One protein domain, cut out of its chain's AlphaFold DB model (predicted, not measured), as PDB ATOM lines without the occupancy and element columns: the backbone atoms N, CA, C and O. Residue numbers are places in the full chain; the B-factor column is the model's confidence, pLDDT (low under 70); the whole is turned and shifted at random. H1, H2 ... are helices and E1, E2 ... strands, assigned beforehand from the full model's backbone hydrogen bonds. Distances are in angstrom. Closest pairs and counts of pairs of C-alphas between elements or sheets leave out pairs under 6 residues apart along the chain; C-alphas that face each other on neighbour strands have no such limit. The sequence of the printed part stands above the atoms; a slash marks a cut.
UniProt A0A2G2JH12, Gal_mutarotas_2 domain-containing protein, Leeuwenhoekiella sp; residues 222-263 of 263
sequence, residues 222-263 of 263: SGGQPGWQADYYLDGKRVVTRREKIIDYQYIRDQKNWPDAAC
ATOM      1  N   SER A 222     217.153 283.411 254.638       95.88
ATOM      2  CA  SER A 222     218.367 282.743 255.111       95.88
ATOM      3  C   SER A 222     218.456 282.917 256.625       95.88
ATOM      4  O   SER A 222     218.469 284.044 257.123       95.88
ATOM      5  N   GLY A 223     218.447 281.817 257.381       92.56
ATOM      6  CA  GLY A 223     218.388 281.864 258.850       92.56
ATOM      7  C   GLY A 223     217.118 282.535 259.396       92.56
ATOM      8  O   GLY A 223     217.181 283.255 260.385       92.56
ATOM      9  N   GLY A 224     215.980 282.372 258.710       93.62
ATOM     10  CA  GLY A 224     214.690 282.950 259.111       93.62
ATOM     11  C   GLY A 224     214.510 284.443 258.805       93.62
ATOM     12  O   GLY A 224     213.432 284.976 259.046       93.62
ATOM     13  N   GLN A 225     215.525 285.113 258.252       94.25
ATOM     14  CA  GLN A 225     215.450 286.520 257.848       94.25
ATOM     15  C   GLN A 225     215.305 286.652 256.324       94.25
ATOM     16  O   GLN A 225     215.903 285.842 255.607       94.25
ATOM     17  N   PRO A 226     214.556 287.649 255.812       94.62
ATOM     18  CA  PRO A 226     214.431 287.894 254.376       94.62
ATOM     19  C   PRO A 226     215.772 288.170 253.680       94.62
ATOM     20  O   PRO A 226     216.644 288.847 254.227       94.62
ATOM     21  N   GLY A 227     215.898 287.683 252.444       95.25
ATOM     22  CA  GLY A 227     217.058 287.883 251.573       95.25
ATOM     23  C   GLY A 227     218.157 286.830 251.723       95.25
ATOM     24  O   GLY A 227     218.173 286.017 252.653       95.25
ATOM     25  N   TRP A 228     219.092 286.870 250.779       96.00
ATOM     26  CA  TRP A 228     220.299 286.055 250.752       96.00
ATOM     27  C   TRP A 228     221.258 286.503 251.850       96.00
ATOM     28  O   TRP A 228     221.472 287.701 252.038       96.00
ATOM     29  N   GLN A 229     221.853 285.561 252.577       96.62
ATOM     30  CA  GLN A 229     223.063 285.853 253.340       96.62
ATOM     31  C   GLN A 229     224.272 285.655 252.423       96.62
ATOM     32  O   GLN A 229     224.512 284.539 251.970       96.62
ATOM     33  N   ALA A 230     225.017 286.728 252.165       95.69
ATOM     34  CA  ALA A 230     226.233 286.705 251.364       95.69
ATOM     35  C   ALA A 230     227.452 286.899 252.275       95.69
ATOM     36  O   ALA A 230     227.580 287.929 252.944       95.69
ATOM     37  N   ASP A 231     228.331 285.898 252.290       96.19
ATOM     38  CA  ASP A 231     229.612 285.927 252.990       96.19
ATOM     39  C   ASP A 231     230.737 286.113 251.961       96.19
ATOM     40  O   ASP A 231     230.904 285.296 251.056       96.19
ATOM     41  N   TYR A 232     231.520 287.175 252.119       95.88
ATOM     42  CA  TYR A 232     232.622 287.550 251.237       95.88
ATOM     43  C   TYR A 232     233.963 287.232 251.885       95.88
ATOM     44  O   TYR A 232     234.172 287.522 253.069       95.88
ATOM     45  N   TYR A 233     234.881 286.672 251.098       95.81
ATOM     46  CA  TYR A 233     236.184 286.209 251.562       95.81
ATOM     47  C   TYR A 233     237.315 286.832 250.745       95.81
ATOM     48  O   TYR A 233     237.235 286.878 249.521       95.81
ATOM     49  N   LEU A 234     238.385 287.232 251.432       95.25
ATOM     50  CA  LEU A 234     239.658 287.641 250.843       95.25
ATOM     51  C   LEU A 234     240.755 286.753 251.432       95.25
ATOM     52  O   LEU A 234     240.841 286.609 252.655       95.25
ATOM     53  N   ASP A 235     241.537 286.093 250.577       94.00
ATOM     54  CA  ASP A 235     242.585 285.139 250.978       94.00
ATOM     55  C   ASP A 235     242.110 284.094 252.008       94.00
ATOM     56  O   ASP A 235     242.780 283.778 252.993       94.00
ATOM     57  N   GLY A 236     240.887 283.582 251.815       93.69
ATOM     58  CA  GLY A 236     240.264 282.585 252.692       93.69
ATOM     59  C   GLY A 236     239.734 283.122 254.028       93.69
ATOM     60  O   GLY A 236     239.179 282.354 254.812       93.69
ATOM     61  N   LYS A 237     239.849 284.427 254.306       95.56
ATOM     62  CA  LYS A 237     239.296 285.066 255.510       95.56
ATOM     63  C   LYS A 237     237.999 285.789 255.184       95.56
ATOM     64  O   LYS A 237     237.952 286.581 254.249       95.56
ATOM     65  N   ARG A 238     236.954 285.556 255.982       97.44
ATOM     66  CA  ARG A 238     235.685 286.276 255.829       97.44
ATOM     67  C   ARG A 238     235.869 287.739 256.225       97.44
ATOM     68  O   ARG A 238     236.179 288.019 257.381       97.44
ATOM     69  N   VAL A 239     235.649 288.643 255.279       97.31
ATOM     70  CA  VAL A 239     235.814 290.094 255.454       97.31
ATOM     71  C   VAL A 239     234.477 290.814 255.613       97.31
ATOM     72  O   VAL A 239     234.398 291.801 256.339       97.31
ATOM     73  N   VAL A 240     233.406 290.293 255.000       97.19
ATOM     74  CA  VAL A 240     232.057 290.872 255.080       97.19
ATOM     75  C   VAL A 240     231.011 289.761 255.131       97.19
ATOM     76  O   VAL A 240     231.087 288.797 254.377       97.19
ATOM     77  N   THR A 241     230.000 289.933 255.980       96.50
ATOM     78  CA  THR A 241     228.711 289.238 255.869       96.50
ATOM     79  C   THR A 241     227.637 290.299 255.712       96.50
ATOM     80  O   THR A 241     227.543 291.205 256.543       96.50
ATOM     81  N   ARG A 242     226.807 290.200 254.674       95.31
ATOM     82  CA  ARG A 242     225.667 291.106 254.492       95.31
ATOM     83  C   ARG A 242     224.448 290.393 253.927       95.31
ATOM     84  O   ARG A 242     224.505 289.232 253.528       95.31
ATOM     85  N   ARG A 243     223.323 291.106 253.939       95.19
ATOM     86  CA  ARG A 243     222.070 290.651 253.340       95.19
ATOM     87  C   ARG A 243     221.902 291.244 251.958       95.19
ATOM     88  O   ARG A 243     222.034 292.453 251.796       95.19
ATOM     89  N   GLU A 244     221.570 290.398 250.993       94.19
ATOM     90  CA  GLU A 244     221.312 290.808 249.616       94.19
ATOM     91  C   GLU A 244     219.898 290.432 249.218       94.19
ATOM     92  O   GLU A 244     219.432 289.318 249.461       94.19
ATOM     93  N   LYS A 245     219.186 291.385 248.618       92.31
ATOM     94  CA  LYS A 245     217.832 291.130 248.124       92.31
ATOM     95  C   LYS A 245     217.864 290.175 246.928       92.31
ATOM     96  O   LYS A 245     217.047 289.266 246.855       92.31
ATOM     97  N   ILE A 246     218.816 290.395 246.028       93.31
ATOM     98  CA  ILE A 246     219.065 289.634 244.803       93.31
ATOM     99  C   ILE A 246     220.572 289.409 244.671       93.31
ATOM    100  O   ILE A 246     221.343 290.205 245.204       93.31
ATOM    101  N   ILE A 247     220.971 288.362 243.952       91.69
ATOM    102  CA  ILE A 247     222.362 288.148 243.539       91.69
ATOM    103  C   ILE A 247     222.449 288.517 242.060       91.69
ATOM    104  O   ILE A 247     221.910 287.797 241.222       91.69
ATOM    105  N   ASP A 248     223.069 289.655 241.752       90.50
ATOM    106  CA  ASP A 248     223.108 290.191 240.389       90.50
ATOM    107  C   ASP A 248     224.418 290.944 240.119       90.50
ATOM    108  O   ASP A 248     224.520 292.159 240.290       90.50
ATOM    109  N   TYR A 249     225.449 290.181 239.749       92.06
ATOM    110  CA  TYR A 249     226.794 290.673 239.423       92.06
ATOM    111  C   TYR A 249     227.170 290.297 237.984       92.06
ATOM    112  O   TYR A 249     228.256 289.782 237.726       92.06
ATOM    113  N   GLN A 250     226.231 290.480 237.055       90.12
ATOM    114  CA  GLN A 250     226.363 290.008 235.673       90.12
ATOM    115  C   GLN A 250     227.219 290.938 234.808       90.12
ATOM    116  O   GLN A 250     227.930 290.475 233.917       90.12
ATOM    117  N   TYR A 251     227.175 292.249 235.062       91.88
ATOM    118  CA  TYR A 251     227.838 293.252 234.235       91.88
ATOM    119  C   TYR A 251     228.867 294.067 235.022       91.88
ATOM    120  O   TYR A 251     228.780 294.241 236.234       91.88
ATOM    121  N   ILE A 252     229.813 294.682 234.302       93.25
ATOM    122  CA  ILE A 252     230.841 295.566 234.888       93.25
ATOM    123  C   ILE A 252     230.210 296.676 235.740       93.25
ATOM    124  O   ILE A 252     230.699 296.992 236.821       93.25
ATOM    125  N   ARG A 253     229.084 297.248 235.293       92.69
ATOM    126  CA  ARG A 253     228.364 298.297 236.038       92.69
ATOM    127  C   ARG A 253     227.846 297.835 237.407       92.69
ATOM    128  O   ARG A 253     227.566 298.689 238.247       92.69
ATOM    129  N   ASP A 254     227.700 296.528 237.617       92.25
ATOM    130  CA  ASP A 254     227.185 295.939 238.855       92.25
ATOM    131  C   ASP A 254     228.299 295.741 239.891       92.25
ATOM    132  O   ASP A 254     228.010 295.569 241.072       92.25
ATOM    133  N   GLN A 255     229.575 295.879 239.499       90.25
ATOM    134  CA  GLN A 255     230.711 295.858 240.429       90.25
ATOM    135  C   GLN A 255     230.616 296.947 241.500       90.25
ATOM    136  O   GLN A 255     231.091 296.748 242.610       90.25
ATOM    137  N   LYS A 256     229.926 298.062 241.226       91.69
ATOM    138  CA  LYS A 256     229.634 299.096 242.236       91.69
ATOM    139  C   LYS A 256     228.835 298.570 243.437       91.69
ATOM    140  O   LYS A 256     228.780 299.227 244.468       91.69
ATOM    141  N   ASN A 257     228.138 297.443 243.267       90.62
ATOM    142  CA  ASN A 257     227.371 296.810 244.330       90.62
ATOM    143  C   ASN A 257     228.264 295.900 245.187       90.62
ATOM    144  O   ASN A 257     227.847 295.531 246.284       90.62
ATOM    145  N   TRP A 258     229.459 295.526 244.716       92.06
ATOM    146  CA  TRP A 258     230.405 294.686 245.453       92.06
ATOM    147  C   TRP A 258     230.864 295.389 246.745       92.06
ATOM    148  O   TRP A 258     230.993 296.612 246.751       92.06
ATOM    149  N   PRO A 259     231.068 294.678 247.870       92.50
ATOM    150  CA  PRO A 259     231.520 295.321 249.102       92.50
ATOM    151  C   PRO A 259     232.961 295.839 248.987       92.50
ATOM    152  O   PRO A 259     233.856 295.051 248.704       92.50
ATOM    153  N   ASP A 260     233.204 297.104 249.344       91.56
ATOM    154  CA  ASP A 260     234.555 297.705 249.339       91.56
ATOM    155  C   ASP A 260     235.573 296.913 250.175       91.56
ATOM    156  O   ASP A 260     236.738 296.800 249.812       91.56
ATOM    157  N   ALA A 261     235.136 296.328 251.295       89.00
ATOM    158  CA  ALA A 261     235.992 295.510 252.158       89.00
ATOM    159  C   ALA A 261     236.322 294.118 251.574       89.00
ATOM    160  O   ALA A 261     237.076 293.370 252.192       89.00
ATOM    161  N   ALA A 262     235.738 293.763 250.424       84.69
ATOM    162  CA  ALA A 262     235.981 292.534 249.669       84.69
ATOM    163  C   ALA A 262     236.618 292.797 248.288       84.69
ATOM    164  O   ALA A 262     236.586 291.905 247.435       84.69
ATOM    165  N   CYS A 263     237.141 294.006 248.072       80.75
ATOM    166  CA  CYS A 263     237.931 294.402 246.906       80.75
ATOM    167  C   CYS A 263     239.436 294.282 247.175       80.75
ATOM    168  O   CYS A 263     239.848 294.434 248.348       80.75
TER     169      CYS A 263
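AT A GLANCE: This is residues 222 to 263 of the 263 residues of the protein "Gal_mutarotas_2 domain-containing protein" of Leeuwenhoekiella sp (UniProt A0A2G2JH12). A long hairpin of two strands, E1 and E2, forms one side of a flat, open shape; beyond it residues 245 to 251 lead to one short helix, H1, set off from E1, and residues 258 to 263 turn back toward the hairpin. The printed part has 42 residues, with E1, E2 and H1 in that order, an antiparallel sheet E1 - E2, and a mixed class. It is only just loose, close to compact, with a radius of gyration of the C-alphas of 11.1 A and spans of 31 by 24 by 12 A.

HOW THE PARTS SIT: E1, residues 228 to 234, and E2, residues 237 to 244, are antiparallel at 156 degrees, a hairpin with a tight link. N 230 and O 242, 2.9 A apart, and N 244 and O 228, 2.9 A, are within hydrogen-bond range. H1, residues 252 to 257, is apart from E1; in it 0 of 2 O i to N i+4 pairs and 2 of 3 O i to N i+3 pairs are within range.

IN THESE COORDINATES: E1 spans 19.4 A from C-alpha 228 at (220.299, 286.055, 250.752), E2 19.8 A, and H1 10.1 A to C-alpha 257 at (227.371, 296.810, 244.330).

THE WHOLE: The C-alphas farthest apart, of Gly 224 and Ile 252, are 31.7 A apart. The printed part has no cut, no link is long, and no printed residue is under 70 in pLDDT.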